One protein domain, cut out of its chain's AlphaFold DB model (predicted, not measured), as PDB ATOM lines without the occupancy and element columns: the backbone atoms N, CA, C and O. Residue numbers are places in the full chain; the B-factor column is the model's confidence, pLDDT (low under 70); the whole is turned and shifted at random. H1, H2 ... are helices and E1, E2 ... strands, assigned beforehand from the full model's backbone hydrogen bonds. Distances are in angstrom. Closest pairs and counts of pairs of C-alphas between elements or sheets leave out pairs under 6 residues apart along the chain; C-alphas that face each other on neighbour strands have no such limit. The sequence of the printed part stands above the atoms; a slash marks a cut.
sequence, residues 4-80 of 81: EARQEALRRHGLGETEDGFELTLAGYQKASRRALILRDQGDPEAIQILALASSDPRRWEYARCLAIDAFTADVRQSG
ATOM      1  N   GLU A   4     -67.591  -8.329 -42.191       84.19
ATOM      2  CA  GLU A   4     -68.748  -9.028 -42.776       84.19
ATOM      3  C   GLU A   4     -70.058  -8.243 -42.599       84.19
ATOM      4  O   GLU A   4     -70.844  -8.099 -43.535       84.19
ATOM      5  N   ALA A   5     -70.264  -7.653 -41.417       84.25
ATOM      6  CA  ALA A   5     -71.435  -6.823 -41.133       84.25
ATOM      7  C   ALA A   5     -71.434  -5.533 -41.970       84.25
ATOM      8  O   ALA A   5     -72.490  -5.073 -42.409       84.25
ATOM      9  N   ARG A   6     -70.245  -4.976 -42.244       84.12
ATOM     10  CA  ARG A   6     -70.082  -3.826 -43.145       84.12
ATOM     11  C   ARG A   6     -70.454  -4.189 -44.578       84.12
ATOM     12  O   ARG A   6     -71.224  -3.460 -45.196       84.12
ATOM     13  N   GLN A   7     -69.946  -5.307 -45.090       85.69
ATOM     14  CA  GLN A   7     -70.258  -5.768 -46.444       85.69
ATOM     15  C   GLN A   7     -71.746  -6.078 -46.613       85.69
ATOM     16  O   GLN A   7     -72.341  -5.720 -47.628       85.69
ATOM     17  N   GLU A   8     -72.374  -6.690 -45.608       87.81
ATOM     18  CA  GLU A   8     -73.817  -6.912 -45.607       87.81
ATOM     19  C   GLU A   8     -74.591  -5.590 -45.641       87.81
ATOM     20  O   GLU A   8     -75.527  -5.428 -46.424       87.81
ATOM     21  N   ALA A   9     -74.188  -4.614 -44.822       87.31
ATOM     22  CA  ALA A   9     -74.800  -3.293 -44.818       87.31
ATOM     23  C   ALA A   9     -74.666  -2.598 -46.181       87.31
ATOM     24  O   ALA A   9     -75.674  -2.150 -46.725       87.31
ATOM     25  N   LEU A  10     -73.476  -2.586 -46.783       91.00
ATOM     26  CA  LEU A  10     -73.268  -2.043 -48.128       91.00
ATOM     27  C   LEU A  10     -74.191  -2.718 -49.151       91.00
ATOM     28  O   LEU A  10     -74.916  -2.031 -49.876       91.00
ATOM     29  N   ARG A  11     -74.282  -4.054 -49.127       91.19
ATOM     30  CA  ARG A  11     -75.149  -4.813 -50.039       91.19
ATOM     31  C   ARG A  11     -76.628  -4.461 -49.874       91.19
ATOM     32  O   ARG A  11     -77.318  -4.262 -50.873       91.19
ATOM     33  N   ARG A  12     -77.119  -4.309 -48.636       90.69
ATOM     34  CA  ARG A  12     -78.504  -3.869 -48.344       90.69
ATOM     35  C   ARG A  12     -78.815  -2.484 -48.921       90.69
ATOM     36  O   ARG A  12     -79.964  -2.198 -49.288       90.69
ATOM     37  N   HIS A  13     -77.808  -1.620 -49.019       92.12
ATOM     38  CA  HIS A  13     -77.921  -0.285 -49.612       92.12
ATOM     39  C   HIS A  13     -77.575  -0.245 -51.104       92.12
ATOM     40  O   HIS A  13     -77.731   0.795 -51.736       92.12
ATOM     41  N   GLY A  14     -77.232  -1.392 -51.698       94.12
ATOM     42  CA  GLY A  14     -76.891  -1.509 -53.112       94.12
ATOM     43  C   GLY A  14     -75.542  -0.883 -53.454       94.12
ATOM     44  O   GLY A  14     -75.354  -0.455 -54.593       94.12
ATOM     45  N   LEU A  15     -74.632  -0.839 -52.484       94.81
ATOM     46  CA  LEU A  15     -73.261  -0.376 -52.632       94.81
ATOM     47  C   LEU A  15     -72.287  -1.561 -52.658       94.81
ATOM     48  O   LEU A  15     -72.502  -2.569 -51.980       94.81
ATOM     49  N   GLY A  16     -71.218  -1.409 -53.431       92.44
ATOM     50  CA  GLY A  16     -70.003  -2.217 -53.377       92.44
ATOM     51  C   GLY A  16     -68.842  -1.403 -52.804       92.44
ATOM     52  O   GLY A  16     -68.903  -0.174 -52.751       92.44
ATOM     53  N   GLU A  17     -67.790  -2.086 -52.362       89.62
ATOM     54  CA  GLU A  17     -66.536  -1.457 -51.938       89.62
ATOM     55  C   GLU A  17     -65.474  -1.669 -53.018       89.62
ATOM     56  O   GLU A  17     -65.287  -2.781 -53.507       89.62
ATOM     57  N   THR A  18     -64.797  -0.586 -53.378       86.62
ATOM     58  CA  THR A  18     -63.703  -0.527 -54.350       86.62
ATOM     59  C   THR A  18     -62.512   0.183 -53.709       86.62
ATOM     60  O   THR A  18     -62.655   0.803 -52.654       86.62
ATOM     61  N   GLU A  19     -61.341   0.126 -54.345       84.44
ATOM     62  CA  GLU A  19     -60.145   0.838 -53.864       84.44
ATOM     63  C   GLU A  19     -60.368   2.360 -53.766       84.44
ATOM     64  O   GLU A  19     -59.840   3.004 -52.861       84.44
ATOM     65  N   ASP A  20     -61.232   2.912 -54.624       81.25
ATOM     66  CA  ASP A  20     -61.554   4.342 -54.696       81.25
ATOM     67  C   ASP A  20     -62.739   4.760 -53.798       81.25
ATOM     68  O   ASP A  20     -63.171   5.916 -53.813       81.25
ATOM     69  N   GLY A  21     -63.293   3.831 -53.010       86.75
ATOM     70  CA  GLY A  21     -64.438   4.062 -52.128       86.75
ATOM     71  C   GLY A  21     -65.660   3.228 -52.510       86.75
ATOM     72  O   GLY A  21     -65.542   2.050 -52.839       86.75
ATOM     73  N   PHE A  22     -66.859   3.809 -52.424       90.31
ATOM     74  CA  PHE A  22     -68.097   3.074 -52.692       90.31
ATOM     75  C   PHE A  22     -68.536   3.181 -54.151       90.31
ATOM     76  O   PHE A  22     -68.659   4.276 -54.711       90.31
ATOM     77  N   GLU A  23     -68.855   2.032 -54.737       94.12
ATOM     78  CA  GLU A  23     -69.502   1.948 -56.041       94.12
ATOM     79  C   GLU A  23     -70.992   1.653 -55.891       94.12
ATOM     80  O   GLU A  23     -71.430   0.962 -54.970       94.12
ATOM     81  N   LEU A  24     -71.792   2.174 -56.816       95.31
ATOM     82  CA  LEU A  24     -73.217   1.891 -56.866       95.31
ATOM     83  C   LEU A  24     -73.462   0.669 -57.749       95.31
ATOM     84  O   LEU A  24     -73.051   0.634 -58.905       95.31
ATOM     85  N   THR A  25     -74.192  -0.313 -57.234       95.25
ATOM     86  CA  THR A  25     -74.663  -1.448 -58.038       95.25
ATOM     87  C   THR A  25     -75.896  -1.058 -58.857       95.25
ATOM     88  O   THR A  25     -76.628  -0.136 -58.497       95.25
ATOM     89  N   LEU A  26     -76.227  -1.814 -59.911       93.19
ATOM     90  CA  LEU A  26     -77.471  -1.597 -60.667       93.19
ATOM     91  C   LEU A  26     -78.726  -1.681 -59.775       93.19
ATOM     92  O   LEU A  26     -79.655  -0.885 -59.921       93.19
ATOM     93  N   ALA A  27     -78.751  -2.617 -58.823       93.31
ATOM     94  CA  ALA A  27     -79.843  -2.732 -57.856       93.31
ATOM     95  C   ALA A  27     -79.917  -1.495 -56.940       93.31
ATOM     96  O   ALA A  27     -81.009  -0.982 -56.674       93.31
ATOM     97  N   GLY A  28     -78.758  -0.981 -56.514       95.69
ATOM     98  CA  GLY A  28     -78.628   0.280 -55.786       95.69
ATOM     99  C   GLY A  28     -79.158   1.464 -56.585       95.69
ATOM    100  O   GLY A  28     -79.984   2.217 -56.073       95.69
ATOM    101  N   TYR A  29     -78.796   1.565 -57.864       95.25
ATOM    102  CA  TYR A  29     -79.294   2.602 -58.765       95.25
ATOM    103  C   TYR A  29     -80.819   2.584 -58.882       95.25
ATOM    104  O   TYR A  29     -81.467   3.620 -58.745       95.25
ATOM    105  N   GLN A  30     -81.422   1.409 -59.067       94.19
ATOM    106  CA  GLN A  30     -82.881   1.280 -59.137       94.19
ATOM    107  C   GLN A  30     -83.559   1.667 -57.815       94.19
ATOM    108  O   GLN A  30     -84.590   2.345 -57.818       94.19
ATOM    109  N   LYS A  31     -82.990   1.255 -56.676       95.38
ATOM    110  CA  LYS A  31     -83.493   1.604 -55.339       95.38
ATOM    111  C   LYS A  31     -83.409   3.112 -55.090       95.38
ATOM    112  O   LYS A  31     -84.411   3.717 -54.708       95.38
ATOM    113  N   ALA A  32     -82.255   3.717 -55.348       95.50
ATOM    114  CA  ALA A  32     -82.022   5.146 -55.182       95.50
ATOM    115  C   ALA A  32     -82.848   5.986 -56.168       95.50
ATOM    116  O   ALA A  32     -83.400   7.006 -55.776       95.50
ATOM    117  N   SER A  33     -83.059   5.517 -57.401       94.31
ATOM    118  CA  SER A  33     -83.950   6.174 -58.370       94.31
ATOM    119  C   SER A  33     -85.402   6.217 -57.885       94.31
ATOM    120  O   SER A  33     -86.070   7.241 -58.010       94.31
ATOM    121  N   ARG A  34     -85.902   5.135 -57.267       95.06
ATOM    122  CA  ARG A  34     -87.226   5.151 -56.617       95.06
ATOM    123  C   ARG A  34     -87.275   6.152 -55.464       95.06
ATOM    124  O   ARG A  34     -88.273   6.848 -55.308       95.06
ATOM    125  N   ARG A  35     -86.201   6.252 -54.676       95.81
ATOM    126  CA  ARG A  35     -86.098   7.249 -53.603       95.81
ATOM    127  C   ARG A  35     -86.085   8.679 -54.150       95.81
ATOM    128  O   ARG A  35     -86.798   9.513 -53.606       95.81
ATOM    129  N   ALA A  36     -85.355   8.938 -55.230       96.31
ATOM    130  CA  ALA A  36     -85.321  10.230 -55.909       96.31
ATOM    131  C   ALA A  36     -86.717  10.670 -56.375       96.31
ATOM    132  O   ALA A  36     -87.085  11.826 -56.203       96.31
ATOM    133  N   LEU A  37     -87.527   9.747 -56.912       96.88
ATOM    134  CA  LEU A  37     -88.914  10.045 -57.294       96.88
ATOM    135  C   LEU A  37     -89.749  10.493 -56.087       96.88
ATOM    136  O   LEU A  37     -90.452  11.492 -56.176       96.88
ATOM    137  N   ILE A  38     -89.610   9.807 -54.950       97.44
ATOM    138  CA  ILE A  38     -90.289  10.188 -53.702       97.44
ATOM    139  C   ILE A  38     -89.831  11.576 -53.229       97.44
ATOM    140  O   ILE A  38     -90.660  12.379 -52.819       97.44
ATOM    141  N   LEU A  39     -88.527  11.869 -53.287       97.44
ATOM    142  CA  LEU A  39     -87.973  13.171 -52.893       97.44
ATOM    143  C   LEU A  39     -88.480  14.301 -53.795       97.44
ATOM    144  O   LEU A  39     -88.897  15.346 -53.303       97.44
ATOM    145  N   ARG A  40     -88.541  14.070 -55.108       97.75
ATOM    146  CA  ARG A  40     -89.146  15.007 -56.061       97.75
ATOM    147  C   ARG A  40     -90.600  15.301 -55.711       97.75
ATOM    148  O   ARG A  40     -90.999  16.460 -55.715       97.75
ATOM    149  N   ASP A  41     -91.378  14.271 -55.389       97.94
ATOM    150  CA  ASP A  41     -92.786  14.433 -55.017       97.94
ATOM    151  C   ASP A  41     -92.948  15.185 -53.676       97.94
ATOM    152  O   ASP A  41     -93.989  15.786 -53.424       97.94
ATOM    153  N   GLN A  42     -91.902  15.215 -52.839       97.62
ATOM    154  CA  GLN A  42     -91.807  16.026 -51.617       97.62
ATOM    155  C   GLN A  42     -91.287  17.454 -51.863       97.62
ATOM    156  O   GLN A  42     -91.207  18.242 -50.923       97.62
ATOM    157  N   GLY A  43     -90.951  17.804 -53.108       97.00
ATOM    158  CA  GLY A  43     -90.439  19.122 -53.477       97.00
ATOM    159  C   GLY A  43     -88.924  19.282 -53.343       97.00
ATOM    160  O   GLY A  43     -88.450  20.417 -53.306       97.00
ATOM    161  N   ASP A  44     -88.158  18.189 -53.273       97.75
ATOM    162  CA  ASP A  44     -86.696  18.259 -53.214       97.75
ATOM    163  C   ASP A  44     -86.115  18.858 -54.514       97.75
ATOM    164  O   ASP A  44     -86.316  18.298 -55.602       97.75
ATOM    165  N   PRO A  45     -85.412  20.005 -54.439       96.50
ATOM    166  CA  PRO A  45     -84.977  20.735 -55.625       96.50
ATOM    167  C   PRO A  45     -83.899  19.988 -56.416       96.50
ATOM    168  O   PRO A  45     -83.874  20.081 -57.644       96.50
ATOM    169  N   GLU A  46     -83.031  19.233 -55.744       96.12
ATOM    170  CA  GLU A  46     -81.971  18.469 -56.399       96.12
ATOM    171  C   GLU A  46     -82.558  17.264 -57.142       96.12
ATOM    172  O   GLU A  46     -82.270  17.059 -58.323       96.12
ATOM    173  N   ALA A  47     -83.478  16.531 -56.511       96.88
ATOM    174  CA  ALA A  47     -84.204  15.432 -57.131       96.88
ATOM    175  C   ALA A  47     -84.995  15.900 -58.359       96.88
ATOM    176  O   ALA A  47     -84.974  15.223 -59.387       96.88
ATOM    177  N   ILE A  48     -85.661  17.061 -58.289       97.75
ATOM    178  CA  ILE A  48     -86.363  17.660 -59.436       97.75
ATOM    179  C   ILE A  48     -85.389  17.919 -60.591       97.75
ATOM    180  O   ILE A  48     -85.658  17.504 -61.721       97.75
ATOM    181  N   GLN A  49     -84.253  18.566 -60.320       97.56
ATOM    182  CA  GLN A  49     -83.263  18.896 -61.348       97.56
ATOM    183  C   GLN A  49     -82.646  17.642 -61.976       97.56
ATOM    184  O   GLN A  49     -82.610  17.515 -63.200       97.56
ATOM    185  N   ILE A  50     -82.204  16.686 -61.159       97.31
ATOM    186  CA  ILE A  50     -81.563  15.456 -61.628       97.31
ATOM    187  C   ILE A  50     -82.555  14.558 -62.374       97.31
ATOM    188  O   ILE A  50     -82.211  13.926 -63.380       97.31
ATOM    189  N   LEU A  51     -83.814  14.502 -61.933       95.56
ATOM    190  CA  LEU A  51     -84.834  13.721 -62.626       95.56
ATOM    191  C   LEU A  51     -85.328  14.377 -63.921       95.56
ATOM    192  O   LEU A  51     -85.925  13.666 -64.725       95.56
ATOM    193  N   ALA A  52     -85.044  15.654 -64.174       96.69
ATOM    194  CA  ALA A  52     -85.292  16.275 -65.475       96.69
ATOM    195  C   ALA A  52     -84.257  15.869 -66.546       96.69
ATOM    196  O   ALA A  52     -84.505  16.037 -67.739       96.69
ATOM    197  N   LEU A  53     -83.106  15.322 -66.141       95.94
ATOM    198  CA  LEU A  53     -82.062  14.865 -67.057       95.94
ATOM    199  C   LEU A  53     -82.465  13.584 -67.800       95.94
ATOM    200  O   LEU A  53     -83.274  12.781 -67.319       95.94
ATOM    201  N   ALA A  54     -81.844  13.351 -68.958       94.88
ATOM    202  CA  ALA A  54     -81.984  12.090 -69.685       94.88
ATOM    203  C   ALA A  54     -81.554  10.904 -68.804       94.88
ATOM    204  O   ALA A  54     -80.634  11.015 -68.001       94.88
ATOM    205  N   SER A  55     -82.181   9.735 -68.956       87.81
ATOM    206  CA  SER A  55     -81.823   8.521 -68.194       87.81
ATOM    207  C   SER A  55     -80.395   8.034 -68.397       87.81
ATOM    208  O   SER A  55     -79.892   7.315 -67.543       87.81
ATOM    209  N   SER A  56     -79.756   8.429 -69.493       91.19
ATOM    210  CA  SER A  56     -78.351   8.158 -69.780       91.19
ATOM    211  C   SER A  56     -77.394   9.222 -69.236       91.19
ATOM    212  O   SER A  56     -76.190   9.085 -69.425       91.19
ATOM    213  N   ASP A  57     -77.892  10.301 -68.620       96.12
ATOM    214  CA  ASP A  57     -77.032  11.345 -68.062       96.12
ATOM    215  C   ASP A  57     -76.256  10.783 -66.855       96.12
ATOM    216  O   ASP A  57     -76.879  10.305 -65.898       96.12
ATOM    217  N   PRO A  58     -74.911  10.841 -66.860       94.50
ATOM    218  CA  PRO A  58     -74.089  10.252 -65.804       94.50
ATOM    219  C   PRO A  58     -74.352  10.871 -64.428       94.50
ATOM    220  O   PRO A  58     -74.173  10.204 -63.409       94.50
ATOM    221  N   ARG A  59     -74.853  12.112 -64.361       95.88
ATOM    222  CA  ARG A  59     -75.194  12.762 -63.089       95.88
ATOM    223  C   ARG A  59     -76.333  12.061 -62.359       95.88
ATOM    224  O   ARG A  59     -76.387  12.127 -61.137       95.88
ATOM    225  N   ARG A  60     -77.222  11.356 -63.069       96.00
ATOM    226  CA  ARG A  60     -78.250  10.528 -62.417       96.00
ATOM    227  C   ARG A  60     -77.636   9.364 -61.653       96.00
ATOM    228  O   ARG A  60     -78.110   9.043 -60.567       96.00
ATOM    229  N   TRP A  61     -76.591   8.748 -62.206       94.69
ATOM    230  CA  TRP A  61     -75.865   7.674 -61.534       94.69
ATOM    231  C   TRP A  61     -75.144   8.190 -60.293       94.69
ATOM    232  O   TRP A  61     -75.265   7.601 -59.222       94.69
ATOM    233  N   GLU A  62     -74.470   9.332 -60.425       95.50
ATOM    234  CA  GLU A  62     -73.766   9.961 -59.311       95.50
ATOM    235  C   GLU A  62     -74.722  10.365 -58.184       95.50
ATOM    236  O   GLU A  62     -74.511  10.017 -57.028       95.50
ATOM    237  N   TYR A  63     -75.841  11.006 -58.519       97.00
ATOM    238  CA  TYR A  63     -76.858  11.371 -57.537       97.00
ATOM    239  C   TYR A  63     -77.440  10.145 -56.818       97.00
ATOM    240  O   TYR A  63     -77.568  10.123 -55.594       97.00
ATOM    241  N   ALA A  64     -77.744   9.079 -57.563       96.56
ATOM    242  CA  ALA A  64     -78.204   7.824 -56.984       96.56
ATOM    243  C   ALA A  64     -77.151   7.190 -56.053       96.56
ATOM    244  O   ALA A  64     -77.515   6.594 -55.035       96.56
ATOM    245  N   ARG A  65     -75.859   7.348 -56.370       95.62
ATOM    246  CA  ARG A  65     -74.747   6.907 -55.524       95.62
ATOM    247  C   ARG A  65     -74.714   7.686 -54.215       95.62
ATOM    248  O   ARG A  65     -74.681   7.056 -53.160       95.62
ATOM    249  N   CYS A  66     -74.814   9.012 -54.270       95.94
ATOM    250  CA  CYS A  66     -74.891   9.861 -53.080       95.94
ATOM    251  C   CYS A  66     -76.069   9.466 -52.181       95.94
ATOM    252  O   CYS A  66     -75.866   9.190 -51.002       95.94
ATOM    253  N   LEU A  67     -77.273   9.300 -52.745       96.25
ATOM    254  CA  LEU A  67     -78.448   8.866 -51.978       96.25
ATOM    255  C   LEU A  67     -78.241   7.517 -51.271       96.25
ATOM    256  O   LEU A  67     -78.712   7.321 -50.148       96.25
ATOM    257  N   ALA A  68     -77.567   6.567 -51.924       95.62
ATOM    258  CA  ALA A  68     -77.265   5.270 -51.326       95.62
ATOM    259  C   ALA A  68     -76.221   5.383 -50.201       95.62
ATOM    260  O   ALA A  68     -76.380   4.738 -49.162       95.62
ATOM    261  N   ILE A  69     -75.193   6.221 -50.374       94.56
ATOM    262  CA  ILE A  69     -74.164   6.488 -49.354       94.56
ATOM    263  C   ILE A  69     -74.767   7.191 -48.138       94.56
ATOM    264  O   ILE A  69     -74.467   6.803 -47.007       94.56
ATOM    265  N   ASP A  70     -75.647   8.168 -48.339       94.50
ATOM    266  CA  ASP A  70     -76.324   8.870 -47.249       94.50
ATOM    267  C   ASP A  70     -77.211   7.919 -46.447       94.50
ATOM    268  O   ASP A  70     -77.170   7.909 -45.214       94.50
ATOM    269  N   ALA A  71     -77.966   7.057 -47.138       93.06
ATOM    270  CA  ALA A  71     -78.793   6.037 -46.503       93.06
ATOM    271  C   ALA A  71     -77.951   5.030 -45.703       93.06
ATOM    272  O   ALA A  71     -78.291   4.714 -44.562       93.06
ATOM    273  N   PHE A  72     -76.834   4.565 -46.269       92.00
ATOM    274  CA  PHE A  72     -75.881   3.702 -45.572       92.00
ATOM    275  C   PHE A  72     -75.287   4.393 -44.339       92.00
ATOM    276  O   PHE A  72     -75.273   3.822 -43.250       92.00
ATOM    277  N   THR A  73     -74.848   5.641 -44.481       91.06
ATOM    278  CA  THR A  73     -74.228   6.409 -43.396       91.06
ATOM    279  C   THR A  73     -75.214   6.651 -42.254       91.06
ATOM    280  O   THR A  73     -74.843   6.543 -41.084       91.06
ATOM    281  N   ALA A  74     -76.479   6.942 -42.567       90.06
ATOM    282  CA  ALA A  74     -77.532   7.075 -41.567       90.06
ATOM    283  C   ALA A  74     -77.799   5.751 -40.826       90.06
ATOM    284  O   ALA A  74     -77.891   5.761 -39.599       90.06
ATOM    285  N   ASP A  75     -77.861   4.626 -41.546       89.12
ATOM    286  CA  ASP A  75     -78.052   3.282 -40.974       89.12
ATOM    287  C   ASP A  75     -76.907   2.906 -40.019       89.12
ATOM    288  O   ASP A  75     -77.148   2.452 -38.899       89.12
ATOM    289  N   VAL A  76     -75.658   3.177 -40.417       86.31
ATOM    290  CA  VAL A  76     -74.471   2.953 -39.574       86.31
ATOM    291  C   VAL A  76     -74.537   3.800 -38.301       86.31
ATOM    292  O   VAL A  76     -74.357   3.270 -37.205       86.31
ATOM    293  N   ARG A  77     -74.868   5.096 -38.418       85.38
ATOM    294  CA  ARG A  77     -74.998   5.998 -37.259       85.38
ATOM    295  C   ARG A  77     -76.100   5.558 -36.293       85.38
ATOM    296  O   ARG A  77     -75.895   5.629 -35.086       85.38
ATOM    297  N   GLN A  78     -77.254   5.121 -36.800       82.25
ATOM    298  CA  GLN A  78     -78.380   4.672 -35.969       82.25
ATOM    299  C   GLN A  78     -78.119   3.326 -35.295       82.25
ATOM    300  O   GLN A  78     -78.567   3.107 -34.172       82.25
ATOM    301  N   SER A  79     -77.380   2.439 -35.959       73.69
ATOM    302  CA  SER A  79     -77.077   1.108 -35.430       73.69
ATOM    303  C   SER A  79     -76.005   1.125 -34.330       73.69
ATOM    304  O   SER A  79     -75.806   0.108 -33.671       73.69
ATOM    305  N   GLY A  80     -75.322   2.259 -34.112       60.06
ATOM    306  CA  GLY A  80     -74.293   2.410 -33.075       60.06
ATOM    307  C   GLY A  80     -73.061   1.519 -33.281       60.06
ATOM    308  O   GLY A  80     -72.403   1.161 -32.305       60.06
TER     309      GLY A  80
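What this domain is: This is residues 4 to 80 of the 81 residues of an uncharacterized protein of Streptomyces qaidamensis (UniProt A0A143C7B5). Two helices, H2 and the long H4, cross as an X nearly at right angles; H3 packs on both of them, against the last part of H2 and the first part of H4, while H1 and the small hairpin of E1 and E2 pack on H4 farther along. The printed part has 77 residues, with four named helices and two named strands in the order H1, E1, E2, H2, H3, H4. The two strands make an antiparallel sheet, and the class is mostly helix. The whole is compact, with a radius of gyration of the C-alphas of 12.8 A, and it spans 38 by 25 by 18 A.

Where its parts are: Find C-alpha 4 at (-68.748, -9.028, -42.776); from there H1 runs through residues 4 to 13, 14.4 A from first to last C-alpha. Next come E1, residues 15 to 18, 9.7 A, and E2, residues 21 to 24, 10.2 A. H2 starts at C-alpha 26, (-77.471, -1.597, -60.667), and takes residues 26 to 41, 22.9 A. H3, residues 45 to 51, is 9.9 A long. H4, residues 58 to 79, is the longest helix at 31.9 A and ends at C-alpha 79, (-77.077, 1.108, -35.430).

How they stand to each other: Begin with H4, the hub, which touches the three other helices. With residues 61 to 68 alone it touches H2, about perpendicular at 89 degrees; the closest C-alphas, of Ala 32 and Ala 64, are 5.0 A apart. With residues 59 to 63 alone it touches H3 at a steep tilt of 53 degrees, opposite ways; the closest C-alphas are those of Ile 50 and Arg 60, 6.0 A. With residues 68 to 72 alone it touches H1 at a steep tilt of 48 degrees, opposite ways, closest at the C-alphas of His 13 and Ala 68, 5.9 A. H2 touches H3 with residues 36 to 40 alone, at a steep tilt of 48 degrees, opposite ways, where the C-alphas of Arg 40 and Ala 47, the closest, are 5.1 A apart. In the hairpin of E1 and E2, look at N 16 and O 23, 2.8 A, and N 23 and O 16, 3.0 A, both within hydrogen-bond range. The closest C-alphas of E2 and H4 are those of Leu 24 and Arg 65, 5.4 A. H1 and H3 are apart. In H1, H2, H3 and H4 every O i to N i+4 pair is within hydrogen-bond range.

The domain as a whole: The two C-alphas farthest apart, of Ala 54 and Gly 80, are 38.6 A from each other. The printed part has no cut and no long link; residues 53 to 58, of which 58 belongs to H4, stand free. The mean pLDDT of the printed part is 92.4, and residue 80 alone is under 70.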